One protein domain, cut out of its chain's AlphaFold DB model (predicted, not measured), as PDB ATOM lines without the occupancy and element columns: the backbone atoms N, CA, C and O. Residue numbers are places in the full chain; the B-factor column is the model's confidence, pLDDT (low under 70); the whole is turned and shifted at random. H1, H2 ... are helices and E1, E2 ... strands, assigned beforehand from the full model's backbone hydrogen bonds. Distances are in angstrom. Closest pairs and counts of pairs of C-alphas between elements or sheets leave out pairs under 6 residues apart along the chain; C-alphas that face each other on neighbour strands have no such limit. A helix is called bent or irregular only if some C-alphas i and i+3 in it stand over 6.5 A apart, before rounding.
ATOM      1  N   LEU A 170      15.231 -36.090 -48.807       46.78
ATOM      2  CA  LEU A 170      16.052 -36.972 -49.630       46.78
ATOM      3  C   LEU A 170      16.640 -36.184 -50.808       46.78
ATOM      4  O   LEU A 170      15.951 -35.362 -51.415       46.78
ATOM      5  N   PRO A 171      17.891 -36.473 -51.212       46.62
ATOM      6  CA  PRO A 171      18.384 -36.014 -52.502       46.62
ATOM      7  C   PRO A 171      17.411 -36.465 -53.600       46.62
ATOM      8  O   PRO A 171      16.963 -37.613 -53.583       46.62
ATOM      9  N   LYS A 172      17.117 -35.592 -54.574       50.22
ATOM     10  CA  LYS A 172      16.177 -35.880 -55.680       50.22
ATOM     11  C   LYS A 172      16.435 -37.236 -56.359       50.22
ATOM     12  O   LYS A 172      15.490 -37.939 -56.685       50.22
ATOM     13  N   SER A 173      17.695 -37.662 -56.449       48.41
ATOM     14  CA  SER A 173      18.094 -38.962 -57.010       48.41
ATOM     15  C   SER A 173      17.521 -40.191 -56.284       48.41
ATOM     16  O   SER A 173      17.389 -41.253 -56.887       48.41
ATOM     17  N   TYR A 174      17.156 -40.084 -55.001       50.91
ATOM     18  CA  TYR A 174      16.464 -41.149 -54.260       50.91
ATOM     19  C   TYR A 174      14.939 -41.084 -54.422       50.91
ATOM     20  O   TYR A 174      14.274 -42.121 -54.335       50.91
ATOM     21  N   MET A 175      14.395 -39.895 -54.697       53.09
ATOM     22  CA  MET A 175      12.974 -39.693 -55.009       53.09
ATOM     23  C   MET A 175      12.598 -40.252 -56.388       53.09
ATOM     24  O   MET A 175      11.441 -40.579 -56.626       53.09
ATOM     25  N   GLU A 176      13.574 -40.438 -57.280       61.34
ATOM     26  CA  GLU A 176      13.372 -41.017 -58.616       61.34
ATOM     27  C   GLU A 176      13.179 -42.545 -58.610       61.34
ATOM     28  O   GLU A 176      12.783 -43.129 -59.622       61.34
ATOM     29  N   LYS A 177      13.420 -43.227 -57.480       69.25
ATOM     30  CA  LYS A 177      13.130 -44.662 -57.376       69.25
ATOM     31  C   LYS A 177      11.623 -44.896 -57.385       69.25
ATOM     32  O   LYS A 177      10.867 -44.259 -56.660       69.25
ATOM     33  N   ARG A 178      11.191 -45.900 -58.145       71.69
ATOM     34  CA  ARG A 178       9.774 -46.254 -58.266       71.69
ATOM     35  C   ARG A 178       9.104 -46.553 -56.923       71.69
ATOM     36  O   ARG A 178       7.989 -46.097 -56.696       71.69
ATOM     37  N   SER A 179       9.785 -47.268 -56.030       68.25
ATOM     38  CA  SER A 179       9.281 -47.543 -54.680       68.25
ATOM     39  C   SER A 179       9.033 -46.265 -53.875       68.25
ATOM     40  O   SER A 179       8.028 -46.179 -53.178       68.25
ATOM     41  N   SER A 180       9.891 -45.250 -54.023       66.88
ATOM     42  CA  SER A 180       9.717 -43.932 -53.405       66.88
ATOM     43  C   SER A 180       8.442 -43.248 -53.899       66.88
ATOM     44  O   SER A 180       7.662 -42.759 -53.090       66.88
ATOM     45  N   ILE A 181       8.178 -43.286 -55.211       73.62
ATOM     46  CA  ILE A 181       6.966 -42.705 -55.812       73.62
ATOM     47  C   ILE A 181       5.701 -43.407 -55.298       73.62
ATOM     48  O   ILE A 181       4.728 -42.746 -54.945       73.62
ATOM     49  N   VAL A 182       5.700 -44.744 -55.246       76.94
ATOM     50  CA  VAL A 182       4.544 -45.523 -54.764       76.94
ATOM     51  C   VAL A 182       4.260 -45.217 -53.298       76.94
ATOM     52  O   VAL A 182       3.117 -44.948 -52.938       76.94
ATOM     53  N   LEU A 183       5.295 -45.227 -52.460       71.94
ATOM     54  CA  LEU A 183       5.172 -44.907 -51.043       71.94
ATOM     55  C   LEU A 183       4.697 -43.463 -50.832       71.94
ATOM     56  O   LEU A 183       3.817 -43.243 -50.011       71.94
ATOM     57  N   GLU A 184       5.190 -42.495 -51.609       71.69
ATOM     58  CA  GLU A 184       4.753 -41.093 -51.516       71.69
ATOM     59  C   GLU A 184       3.249 -40.972 -51.790       71.69
ATOM     60  O   GLU A 184       2.526 -40.308 -51.048       71.69
ATOM     61  N   LEU A 185       2.765 -41.650 -52.833       74.94
ATOM     62  CA  LEU A 185       1.345 -41.671 -53.179       74.94
ATOM     63  C   LEU A 185       0.489 -42.293 -52.080       74.94
ATOM     64  O   LEU A 185      -0.548 -41.729 -51.730       74.94
ATOM     65  N   VAL A 186       0.922 -43.436 -51.538       76.06
ATOM     66  CA  VAL A 186       0.228 -44.094 -50.424       76.06
ATOM     67  C   VAL A 186       0.142 -43.143 -49.247       76.06
ATOM     68  O   VAL A 186      -0.949 -42.869 -48.770       76.06
ATOM     69  N   LEU A 187       1.264 -42.577 -48.819       71.69
ATOM     70  CA  LEU A 187       1.320 -41.737 -47.630       71.69
ATOM     71  C   LEU A 187       0.494 -40.459 -47.752       71.69
ATOM     72  O   LEU A 187      -0.074 -40.024 -46.756       71.69
ATOM     73  N   LYS A 188       0.368 -39.895 -48.956       72.38
ATOM     74  CA  LYS A 188      -0.484 -38.725 -49.214       72.38
ATOM     75  C   LYS A 188      -1.980 -39.029 -49.233       72.38
ATOM     76  O   LYS A 188      -2.781 -38.136 -48.993       72.38
ATOM     77  N   LYS A 189      -2.381 -40.252 -49.590       76.19
ATOM     78  CA  LYS A 189      -3.807 -40.607 -49.730       76.19
ATOM     79  C   LYS A 189      -4.331 -41.478 -48.599       76.19
ATOM     80  O   LYS A 189      -5.539 -41.623 -48.465       76.19
ATOM     81  N   PHE A 190      -3.451 -42.085 -47.812       77.75
ATOM     82  CA  PHE A 190      -3.868 -43.035 -46.800       77.75
ATOM     83  C   PHE A 190      -4.523 -42.307 -45.610       77.75
ATOM     84  O   PHE A 190      -3.935 -41.361 -45.077       77.75
ATOM     85  N   PRO A 191      -5.725 -42.730 -45.187       77.75
ATOM     86  CA  PRO A 191      -6.456 -42.084 -44.106       77.75
ATOM     87  C   PRO A 191      -5.828 -42.437 -42.753       77.75
ATOM     88  O   PRO A 191      -5.562 -43.602 -42.447       77.75
ATOM     89  N   MET A 192      -5.593 -41.415 -41.937       78.62
ATOM     90  CA  MET A 192      -4.970 -41.513 -40.618       78.62
ATOM     91  C   MET A 192      -5.986 -41.220 -39.515       78.62
ATOM     92  O   MET A 192      -6.880 -40.406 -39.739       78.62
ATOM     93  N   PRO A 193      -5.879 -41.841 -38.323       79.81
ATOM     94  CA  PRO A 193      -6.697 -41.475 -37.179       79.81
ATOM     95  C   PRO A 193      -6.507 -39.994 -36.887       79.81
ATOM     96  O   PRO A 193      -5.378 -39.510 -36.840       79.81
ATOM     97  N   SER A 194      -7.612 -39.286 -36.676       80.50
ATOM     98  CA  SER A 194      -7.552 -37.899 -36.225       80.50
ATOM     99  C   SER A 194      -6.864 -37.832 -34.862       80.50
ATOM    100  O   SER A 194      -7.064 -38.713 -34.021       80.50
ATOM    101  N   SER A 195      -6.156 -36.734 -34.609       75.81
ATOM    102  CA  SER A 195      -5.591 -36.379 -33.301       75.81
ATOM    103  C   SER A 195      -6.584 -36.510 -32.137       75.81
ATOM    104  O   SER A 195      -6.208 -36.876 -31.022       75.81
ATOM    105  N   SER A 196      -7.876 -36.304 -32.420       82.88
ATOM    106  CA  SER A 196      -8.983 -36.416 -31.464       82.88
ATOM    107  C   SER A 196      -9.403 -37.846 -31.094       82.88
ATOM    108  O   SER A 196     -10.246 -38.000 -30.209       82.88
ATOM    109  N   CYS A 197      -8.867 -38.882 -31.748       85.25
ATOM    110  CA  CYS A 197      -9.150 -40.273 -31.380       85.25
ATOM    111  C   CYS A 197      -8.483 -40.627 -30.048       85.25
ATOM    112  O   CYS A 197      -7.336 -40.244 -29.793       85.25
ATOM    113  N   SER A 198      -9.190 -41.391 -29.218       89.00
ATOM    114  CA  SER A 198      -8.615 -41.985 -28.011       89.00
ATOM    115  C   SER A 198      -7.627 -43.101 -28.360       89.00
ATOM    116  O   SER A 198      -7.665 -43.683 -29.449       89.00
ATOM    117  N   TRP A 199      -6.734 -43.411 -27.423       88.69
ATOM    118  CA  TRP A 199      -5.795 -44.514 -27.590       88.69
ATOM    119  C   TRP A 199      -6.501 -45.867 -27.635       88.69
ATOM    120  O   TRP A 199      -6.125 -46.722 -28.432       88.69
ATOM    121  N   GLU A 200      -7.546 -46.042 -26.830       89.25
ATOM    122  CA  GLU A 200      -8.371 -47.244 -26.797       89.25
ATOM    123  C   GLU A 200      -9.018 -47.514 -28.160       89.25
ATOM    124  O   GLU A 200      -8.919 -48.626 -28.668       89.25
ATOM    125  N   GLU A 201      -9.581 -46.488 -28.810       88.25
ATOM    126  CA  GLU A 201     -10.142 -46.626 -30.163       88.25
ATOM    127  C   GLU A 201      -9.086 -47.078 -31.185       88.25
ATOM    128  O   GLU A 201      -9.387 -47.885 -32.066       88.25
ATOM    129  N   ILE A 202      -7.849 -46.578 -31.081       87.44
ATOM    130  CA  ILE A 202      -6.744 -46.959 -31.977       87.44
ATOM    131  C   ILE A 202      -6.320 -48.409 -31.736       87.44
ATOM    132  O   ILE A 202      -6.130 -49.158 -32.699       87.44
ATOM    133  N   ILE A 203      -6.188 -48.805 -30.470       87.25
ATOM    134  CA  ILE A 203      -5.812 -50.166 -30.071       87.25
ATOM    135  C   ILE A 203      -6.876 -51.160 -30.553       87.25
ATOM    136  O   ILE A 203      -6.546 -52.090 -31.291       87.25
ATOM    137  N   ASP A 204      -8.150 -50.910 -30.244       87.88
ATOM    138  CA  ASP A 204      -9.268 -51.775 -30.640       87.88
ATOM    139  C   ASP A 204      -9.369 -51.907 -32.168       87.88
ATOM    140  O   ASP A 204      -9.593 -52.994 -32.714       87.88
ATOM    141  N   PHE A 205      -9.170 -50.802 -32.891       85.69
ATOM    142  CA  PHE A 205      -9.202 -50.803 -34.350       85.69
ATOM    143  C   PHE A 205      -8.062 -51.619 -34.960       85.69
ATOM    144  O   PHE A 205      -8.284 -52.382 -35.902       85.69
ATOM    145  N   LYS A 206      -6.850 -51.496 -34.415       83.56
ATOM    146  CA  LYS A 206      -5.679 -52.263 -34.853       83.56
ATOM    147  C   LYS A 206      -5.832 -53.757 -34.571       83.56
ATOM    148  O   LYS A 206      -5.346 -54.586 -35.343       83.56
ATOM    149  N   GLU A 207      -6.512 -54.124 -33.489       85.38
ATOM    150  CA  GLU A 207      -6.767 -55.525 -33.154       85.38
ATOM    151  C   GLU A 207      -7.801 -56.192 -34.077       85.38
ATOM    152  O   GLU A 207      -7.829 -57.423 -34.163       85.38
ATOM    153  N   ASN A 208      -8.573 -55.416 -34.843       84.62
ATOM    154  CA  ASN A 208      -9.573 -55.925 -35.777       84.62
ATOM    155  C   ASN A 208      -8.948 -56.725 -36.942       84.62
ATOM    156  O   ASN A 208      -8.170 -56.217 -37.751       84.62
ATOM    157  N   GLU A 209      -9.358 -57.986 -37.087       85.31
ATOM    158  CA  GLU A 209      -8.841 -58.901 -38.114       85.31
ATOM    159  C   GLU A 209      -9.139 -58.471 -39.564       85.31
ATOM    160  O   GLU A 209      -8.396 -58.824 -40.481       85.31
ATOM    161  N   ASP A 210     -10.217 -57.728 -39.825       82.31
ATOM    162  CA  ASP A 210     -10.466 -57.137 -41.150       82.31
ATOM    163  C   ASP A 210      -9.450 -56.030 -41.466       82.31
ATOM    164  O   ASP A 210      -8.848 -56.022 -42.540       82.31
ATOM    165  N   VAL A 211      -9.179 -55.159 -40.490       81.88
ATOM    166  CA  VAL A 211      -8.203 -54.065 -40.613       81.88
ATOM    167  C   VAL A 211      -6.802 -54.621 -40.853       81.88
ATOM    168  O   VAL A 211      -6.132 -54.207 -41.801       81.88
ATOM    169  N   LYS A 212      -6.378 -55.627 -40.076       80.06
ATOM    170  CA  LYS A 212      -5.086 -56.308 -40.278       80.06
ATOM    171  C   LYS A 212      -4.959 -56.891 -41.685       80.06
ATOM    172  O   LYS A 212      -3.921 -56.727 -42.327       80.06
ATOM    173  N   ARG A 213      -6.018 -57.535 -42.193       80.00
ATOM    174  CA  ARG A 213      -6.046 -58.093 -43.557       80.00
ATOM    175  C   ARG A 213      -5.930 -57.006 -44.625       80.00
ATOM    176  O   ARG A 213      -5.162 -57.184 -45.568       80.00
ATOM    177  N   LYS A 214      -6.620 -55.876 -44.461       81.69
ATOM    178  CA  LYS A 214      -6.544 -54.730 -45.384       81.69
ATOM    179  C   LYS A 214      -5.164 -54.068 -45.379       81.69
ATOM    180  O   LYS A 214      -4.616 -53.803 -46.446       81.69
ATOM    181  N   LEU A 215      -4.554 -53.883 -44.206       77.94
ATOM    182  CA  LEU A 215      -3.182 -53.371 -44.091       77.94
ATOM    183  C   LEU A 215      -2.159 -54.322 -44.724       77.94
ATOM    184  O   LEU A 215      -1.237 -53.875 -45.408       77.94
ATOM    185  N   LEU A 216      -2.325 -55.634 -44.543       76.50
ATOM    186  CA  LEU A 216      -1.478 -56.633 -45.193       76.50
ATOM    187  C   LEU A 216      -1.635 -56.593 -46.721       76.50
ATOM    188  O   LEU A 216      -0.633 -56.606 -47.436       76.50
ATOM    189  N   ALA A 217      -2.868 -56.482 -47.224       79.69
ATOM    190  CA  ALA A 217      -3.142 -56.344 -48.653       79.69
ATOM    191  C   ALA A 217      -2.484 -55.086 -49.242       79.69
ATOM    192  O   ALA A 217      -1.848 -55.170 -50.292       79.69
ATOM    193  N   LEU A 218      -2.548 -53.951 -48.536       79.75
ATOM    194  CA  LEU A 218      -1.846 -52.733 -48.939       79.75
ATOM    195  C   LEU A 218      -0.329 -52.947 -49.001       79.75
ATOM    196  O   LEU A 218       0.292 -52.577 -49.993       79.75
ATOM    197  N   LYS A 219       0.274 -53.569 -47.978       74.56
ATOM    198  CA  LYS A 219       1.720 -53.864 -47.963       74.56
ATOM    199  C   LYS A 219       2.129 -54.718 -49.169       74.56
ATOM    200  O   LYS A 219       3.102 -54.390 -49.845       74.56
ATOM    201  N   HIS A 220       1.368 -55.769 -49.475       74.81
ATOM    202  CA  HIS A 220       1.607 -56.595 -50.662       74.81
ATOM    203  C   HIS A 220       1.460 -55.802 -51.962       74.81
ATOM    204  O   HIS A 220       2.322 -55.900 -52.834       74.81
ATOM    205  N   TRP A 221       0.422 -54.974 -52.069       84.81
ATOM    206  CA  TRP A 221       0.191 -54.131 -53.239       84.81
ATOM    207  C   TRP A 221       1.319 -53.115 -53.459       84.81
ATOM    208  O   TRP A 221       1.759 -52.932 -54.592       84.81
ATOM    209  N   ILE A 222       1.853 -52.505 -52.391       77.19
ATOM    210  CA  ILE A 222       3.006 -51.593 -52.476       77.19
ATOM    211  C   ILE A 222       4.202 -52.313 -53.098       77.19
ATOM    212  O   ILE A 222       4.834 -51.774 -54.010       77.19
ATOM    213  N   ILE A 223       4.503 -53.529 -52.634       74.56
ATOM    214  CA  ILE A 223       5.613 -54.340 -53.151       74.56
ATOM    215  C   ILE A 223       5.375 -54.695 -54.621       74.56
ATOM    216  O   ILE A 223       6.270 -54.526 -55.450       74.56
ATOM    217  N   GLU A 224       4.174 -55.158 -54.960       80.69
ATOM    218  CA  GLU A 224       3.813 -55.536 -56.327       80.69
ATOM    219  C   GLU A 224       3.962 -54.345 -57.281       80.69
ATOM    220  O   GLU A 224       4.717 -54.403 -58.252       80.69
ATOM    221  N   ILE A 225       3.311 -53.222 -56.971       83.62
ATOM    222  CA  ILE A 225       3.275 -52.041 -57.835       83.62
ATOM    223  C   ILE A 225       4.643 -51.375 -57.962       83.62
ATOM    224  O   ILE A 225       4.984 -50.888 -59.050       83.62
ATOM    225  N   SER A 226       5.457 -51.416 -56.905       78.75
ATOM    226  CA  SER A 226       6.839 -50.927 -56.943       78.75
ATOM    227  C   SER A 226       7.705 -51.654 -57.979       78.75
ATOM    228  O   SER A 226       8.705 -51.088 -58.410       78.75
ATOM    229  N   ASN A 227       7.304 -52.850 -58.428       79.62
ATOM    230  CA  ASN A 227       8.009 -53.654 -59.432       79.62
ATOM    231  C   ASN A 227       7.353 -53.642 -60.831       79.62
ATOM    232  O   ASN A 227       7.812 -54.334 -61.736       79.62
ATOM    233  N   THR A 228       6.281 -52.871 -61.033       81.88
ATOM    234  CA  THR A 228       5.589 -52.767 -62.336       81.88
ATOM    235  C   THR A 228       6.159 -51.651 -63.224       81.88
ATOM    236  O   THR A 228       7.042 -50.905 -62.818       81.88
ATOM    237  N   SER A 229       5.631 -51.491 -64.441       84.88
ATOM    238  CA  SER A 229       5.939 -50.373 -65.353       84.88
ATOM    239  C   SER A 229       4.826 -49.316 -65.447       84.88
ATOM    240  O   SER A 229       4.912 -48.409 -66.269       84.88
ATOM    241  N   LEU A 230       3.791 -49.406 -64.604       85.12
ATOM    242  CA  LEU A 230       2.642 -48.487 -64.591       85.12
ATOM    243  C   LEU A 230       3.061 -47.024 -64.377       85.12
ATOM    244  O   LEU A 230       3.999 -46.728 -63.637       85.12
ATOM    245  N   THR A 231       2.342 -46.091 -64.971       86.50
ATOM    246  CA  THR A 231       2.520 -44.653 -64.757       86.50
ATOM    247  C   THR A 231       2.015 -44.221 -63.378       86.50
ATOM    248  O   THR A 231       1.221 -44.913 -62.744       86.50
ATOM    249  N   LYS A 232       2.434 -43.036 -62.913       81.88
ATOM    250  CA  LYS A 232       1.961 -42.453 -61.644       81.88
ATOM    251  C   LYS A 232       0.424 -42.412 -61.559       81.88
ATOM    252  O   LYS A 232      -0.134 -42.826 -60.551       81.88
ATOM    253  N   ASN A 233      -0.251 -42.002 -62.635       84.50
ATOM    254  CA  ASN A 233      -1.714 -41.919 -62.681       84.50
ATOM    255  C   ASN A 233      -2.389 -43.294 -62.556       84.50
ATOM    256  O   ASN A 233      -3.372 -43.431 -61.834       84.50
ATOM    257  N   GLU A 234      -1.859 -44.325 -63.216       85.31
ATOM    258  CA  GLU A 234      -2.393 -45.691 -63.106       85.31
ATOM    259  C   GLU A 234      -2.195 -46.269 -61.696       85.31
ATOM    260  O   GLU A 234      -3.052 -46.994 -61.191       85.31
ATOM    261  N   ILE A 235      -1.078 -45.931 -61.045       86.88
ATOM    262  CA  ILE A 235      -0.819 -46.292 -59.644       86.88
ATOM    263  C   ILE A 235      -1.828 -45.601 -58.725       86.88
ATOM    264  O   ILE A 235      -2.400 -46.256 -57.858       86.88
ATOM    265  N   GLU A 236      -2.082 -44.307 -58.931       84.44
ATOM    266  CA  GLU A 236      -3.055 -43.548 -58.140       84.44
ATOM    267  C   GLU A 236      -4.476 -44.112 -58.245       84.44
ATOM    268  O   GLU A 236      -5.136 -44.257 -57.220       84.44
ATOM    269  N   GLN A 237      -4.927 -44.476 -59.448       82.94
ATOM    270  CA  GLN A 237      -6.250 -45.085 -59.647       82.94
ATOM    271  C   GLN A 237      -6.377 -46.427 -58.921       82.94
ATOM    272  O   GLN A 237      -7.398 -46.722 -58.303       82.94
ATOM    273  N   LYS A 238      -5.324 -47.251 -58.962       85.81
ATOM    274  CA  LYS A 238      -5.305 -48.532 -58.244       85.81
ATOM    275  C   LYS A 238      -5.268 -48.348 -56.725       85.81
ATOM    276  O   LYS A 238      -5.872 -49.143 -56.010       85.81
ATOM    277  N   LEU A 239      -4.576 -47.317 -56.244       84.94
ATOM    278  CA  LEU A 239      -4.513 -46.979 -54.825       84.94
ATOM    279  C   LEU A 239      -5.877 -46.539 -54.283       84.94
ATOM    280  O   LEU A 239      -6.239 -46.916 -53.172       84.94
ATOM    281  N   GLU A 240      -6.635 -45.772 -55.065       83.12
ATOM    282  CA  GLU A 240      -7.932 -45.218 -54.663       83.12
ATOM    283  C   GLU A 240      -8.924 -46.304 -54.225       83.12
ATOM    284  O   GLU A 240      -9.588 -46.158 -53.201       83.12
ATOM    285  N   TYR A 241      -8.941 -47.443 -54.922       82.69
ATOM    286  CA  TYR A 241      -9.757 -48.593 -54.533       82.69
ATOM    287  C   TYR A 241      -9.387 -49.136 -53.141       82.69
ATOM    288  O   TYR A 241     -10.260 -49.354 -52.302       82.69
ATOM    289  N   LEU A 242      -8.091 -49.323 -52.872       79.75
ATOM    290  CA  LEU A 242      -7.615 -49.851 -51.587       79.75
ATOM    291  C   LEU A 242      -7.843 -48.866 -50.439       79.75
ATOM    292  O   LEU A 242      -8.210 -49.274 -49.336       79.75
ATOM    293  N   VAL A 243      -7.646 -47.575 -50.707       80.81
ATOM    294  CA  VAL A 243      -7.922 -46.499 -49.751       80.81
ATOM    295  C   VAL A 243      -9.405 -46.477 -49.395       80.81
ATOM    296  O   VAL A 243      -9.734 -46.470 -48.213       80.81
ATOM    297  N   HIS A 244     -10.298 -46.563 -50.383       82.69
ATOM    298  CA  HIS A 244     -11.741 -46.565 -50.149       82.69
ATOM    299  C   HIS A 244     -12.195 -47.739 -49.261       82.69
ATOM    300  O   HIS A 244     -12.989 -47.555 -48.336       82.69
ATOM    301  N   GLU A 245     -11.655 -48.940 -49.485       80.25
ATOM    302  CA  GLU A 245     -11.957 -50.118 -48.659       80.25
ATOM    303  C   GLU A 245     -11.497 -49.963 -47.204       80.25
ATOM    304  O   GLU A 245     -12.165 -50.440 -46.278       80.25
ATOM    305  N   TYR A 246     -10.359 -49.304 -46.985       79.69
ATOM    306  CA  TYR A 246      -9.839 -49.042 -45.647       79.69
ATOM    307  C   TYR A 246     -10.596 -47.903 -44.949       79.69
ATOM    308  O   TYR A 246     -10.992 -48.049 -43.791       79.69
ATOM    309  N   GLU A 247     -10.895 -46.809 -45.657       78.44
ATOM    310  CA  GLU A 247     -11.761 -45.733 -45.158       78.44
ATOM    311  C   GLU A 247     -13.130 -46.259 -44.731       78.44
ATOM    312  O   GLU A 247     -13.683 -45.830 -43.716       78.44
ATOM    313  N   HIS A 248     -13.689 -47.205 -45.490       82.25
ATOM    314  CA  HIS A 248     -14.943 -47.845 -45.124       82.25
ATOM    315  C   HIS A 248     -14.838 -48.550 -43.763       82.25
ATOM    316  O   HIS A 248     -15.726 -48.379 -42.927       82.25
ATOM    317  N   SER A 249     -13.734 -49.255 -43.483       80.06
ATOM    318  CA  SER A 249     -13.500 -49.858 -42.161       80.06
ATOM    319  C   SER A 249     -13.393 -48.813 -41.051       80.06
ATOM    320  O   SER A 249     -13.970 -49.028 -39.987       80.06
ATOM    321  N   MET A 250     -12.731 -47.675 -41.291       76.75
ATOM    322  CA  MET A 250     -12.665 -46.578 -40.309       76.75
ATOM    323  C   MET A 250     -14.051 -45.980 -40.024       76.75
ATOM    324  O   MET A 250     -14.402 -45.709 -38.876       76.75
ATOM    325  N   LYS A 251     -14.894 -45.828 -41.054       82.50
ATOM    326  CA  LYS A 251     -16.279 -45.353 -40.890       82.50
ATOM    327  C   LYS A 251     -17.128 -46.342 -40.096       82.50
ATOM    328  O   LYS A 251     -17.887 -45.926 -39.222       82.50
ATOM    329  N   LEU A 252     -16.998 -47.642 -40.370       81.19
ATOM    330  CA  LEU A 252     -17.721 -48.692 -39.646       81.19
ATOM    331  C   LEU A 252     -17.319 -48.764 -38.168       81.19
ATOM    332  O   LEU A 252     -18.186 -48.971 -37.318       81.19
ATOM    333  N   SER A 253     -16.041 -48.541 -37.852       76.50
ATOM    334  CA  SER A 253     -15.557 -48.448 -36.470       76.50
ATOM    335  C   SER A 253     -15.869 -47.105 -35.801       76.50
ATOM    336  O   SER A 253     -15.558 -46.934 -34.627       76.50
ATOM    337  N   LYS A 254     -16.502 -46.163 -36.520       82.44
ATOM    338  CA  LYS A 254     -16.756 -44.779 -36.081       82.44
ATOM    339  C   LYS A 254     -15.480 -44.013 -35.714       82.44
ATOM    340  O   LYS A 254     -15.554 -42.997 -35.025       82.44
ATOM    341  N   MET A 255     -14.330 -44.467 -36.206       79.00
ATOM    342  CA  MET A 255     -13.057 -43.797 -36.003       79.00
ATOM    343  C   MET A 255     -13.014 -42.519 -36.841       79.00
ATOM    344  O   MET A 255     -13.237 -42.539 -38.055       79.00
ATOM    345  N   LYS A 256     -12.713 -41.392 -36.191       79.62
ATOM    346  CA  LYS A 256     -12.463 -40.130 -36.891       79.62
ATOM    347  C   LYS A 256     -11.135 -40.224 -37.632       79.62
ATOM    348  O   LYS A 256     -10.150 -40.698 -37.077       79.62
ATOM    349  N   TYR A 257     -11.092 -39.737 -38.865       77.19
ATOM    350  CA  TYR A 257      -9.887 -39.805 -39.679       77.19
ATOM    351  C   TYR A 257      -9.678 -38.539 -40.506       77.19
ATOM    352  O   TYR A 257     -10.616 -37.776 -40.744       77.19
ATOM    353  N   GLU A 258      -8.443 -38.342 -40.944       74.12
ATOM    354  CA  GLU A 258      -8.001 -37.254 -41.810       74.12
ATOM    355  C   GLU A 258      -7.110 -37.788 -42.936       74.12
ATOM    356  O   GLU A 258      -6.509 -38.860 -42.822       74.12
ATOM    357  N   VAL A 259      -7.047 -37.056 -44.051       62.12
ATOM    358  CA  VAL A 259      -6.126 -37.382 -45.145       62.12
ATOM    359  C   VAL A 259      -4.755 -36.823 -44.798       62.12
ATOM    360  O   VAL A 259      -4.610 -35.666 -44.407       62.12
ATOM    361  N   SER A 260      -3.749 -37.674 -44.931       56.06
ATOM    362  CA  SER A 260      -2.392 -37.390 -44.498       56.06
ATOM    363  C   SER A 260      -1.630 -36.452 -45.453       56.06
ATOM    364  O   SER A 260      -1.600 -36.663 -46.661       56.06
ATOM    365  N   ASN A 261      -0.908 -35.471 -44.892       47.25
ATOM    366  CA  ASN A 261       0.084 -34.635 -45.594       47.25
ATOM    367  C   ASN A 261       1.528 -35.127 -45.346       47.25
ATOM    368  O   ASN A 261       2.433 -34.330 -45.109       47.25
ATOM    369  N   ILE A 262       1.744 -36.445 -45.316       47.03
ATOM    370  CA  ILE A 262       3.036 -37.040 -44.937       47.03
ATOM    371  C   ILE A 262       4.124 -36.831 -46.007       47.03
ATOM    372  O   ILE A 262       3.910 -37.039 -47.204       47.03
ATOM    373  N   GLU A 263       5.332 -36.514 -45.533       41.53
ATOM    374  CA  GLU A 263       6.589 -36.636 -46.275       41.53
ATOM    375  C   GLU A 263       7.130 -38.077 -46.206       41.53
ATOM    376  O   GLU A 263       7.064 -38.751 -45.183       41.53
ATOM    377  N   LEU A 264       7.627 -38.568 -47.340       36.66
ATOM    378  CA  LEU A 264       7.922 -39.971 -47.639       36.66
ATOM    379  C   LEU A 264       8.729 -40.743 -46.563       36.66
ATOM    380  O   LEU A 264       9.901 -40.455 -46.319       36.66
ATOM    381  N   PHE A 265       8.167 -41.854 -46.068       42.88
ATOM    382  CA  PHE A 265       8.917 -42.906 -45.372       42.88
ATOM    383  C   PHE A 265       9.705 -43.748 -46.380       42.88
ATOM    384  O   PHE A 265       9.118 -44.379 -47.258       42.88
TER     385      PHE A 265
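What this domain is: This is residues 170 to 265 of the 314 residues of an uncharacterized protein of Flammeovirgaceae bacterium 311 (UniProt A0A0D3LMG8). A small ribbon of two antiparallel strands, E1 and E2, and the helix H2 before it follow one another along one side of a long helical hairpin, H4 and H5; the ribbon packs on H5 through E1, and H2 packs on both helices of the hairpin. H3 turns across the end of the body where H4 begins, the short H1 lies off the opposite end, and after E2 residues 260 to 265 run back along H2. The printed part has 96 residues with five named helices and two named strands, in the order H1, H2, E1, H3, H4, H5, E2, and its class is mostly helix. It is compact, with a radius of gyration of the C-alphas of 14.3 A, and elongated in outline, with spans of 41 by 24 by 19 A.

Where its parts are: The sheet is made of E1, residues 191 to 193, and E2, residues 257 to 259. The longest helix, H5, holds residues 232 to 252 and measures 30.2 A from first to last C-alpha; it has a kink of 28 degrees near residue 239, yet it is not bent into arms. C-alpha 252, at its end, is at (-17.721, -48.692, -39.646). H4, residues 209 to 226, is 25.8 A long and begins with C-alpha 209 at (-8.841, -58.901, -38.114). H2, residues 178 to 189, is 17.0 A long, and H3, residues 199 to 207, is 12.4 A long. H1, residues 172 to 175, is the first element, with C-alpha 172 at (16.177, -35.880, -55.680).

How they stand to each other: E1 and E2 are antiparallel neighbours, with 139 degrees between their directions. N 192 and O 258 are within hydrogen-bond range at 2.9 A, and so are N 258 and O 192, also at 2.9 A. The closest C-alphas of E1 and H5 are those of Pro 191 and Glu 247, 6.5 A apart. H5 touches H4 at a shallow tilt of 6 degrees, opposite ways, with the C-alphas of Lys 214 and Tyr 246 closest at 6.6 A; the two form a helical hairpin. H2 touches H5 at a steep tilt of 39 degrees, the same way, with Leu 185 and Glu 236 the closest C-alphas at 6.9 A. With residues 178 to 183 alone, H2 touches residues 222 to 226 of H4, opposite ways at 38 degrees, only just a steep tilt; the C-alphas of Ser 179 and Ser 226 are closest, 4.7 A apart. H2, H4 and H5 make an up and down bundle, each helix running against the one before it in the chain, and their packing is only just mostly crossed, with 1 of 3 pairs at a shallow tilt. H3 is close to H4 but not clearly touching, with C-alphas 206 and 212 at 6.8 A, and about perpendicular to it, only just, at 71 degrees. H1 is close to H2 but not clearly touching, with C-alphas 175 and 181 at 6.8 A, and it is apart from H4 and H5. In H2, H3 and H4 every O i to N i+4 pair is within hydrogen-bond range; in H5 15 of 17 are, and H1 is too short for such a pair.

The domain as a whole: The two C-alphas farthest apart are those of Glu 200 and Ser 229, at 41.2 A, while the first and last printed C-alphas are 10.2 A apart. The printed part has no cut, and each link between named elements is tight. The mean pLDDT of the printed part is 75.8; residues 170 to 177, 179 to 180 and 259 to 265 are under 70.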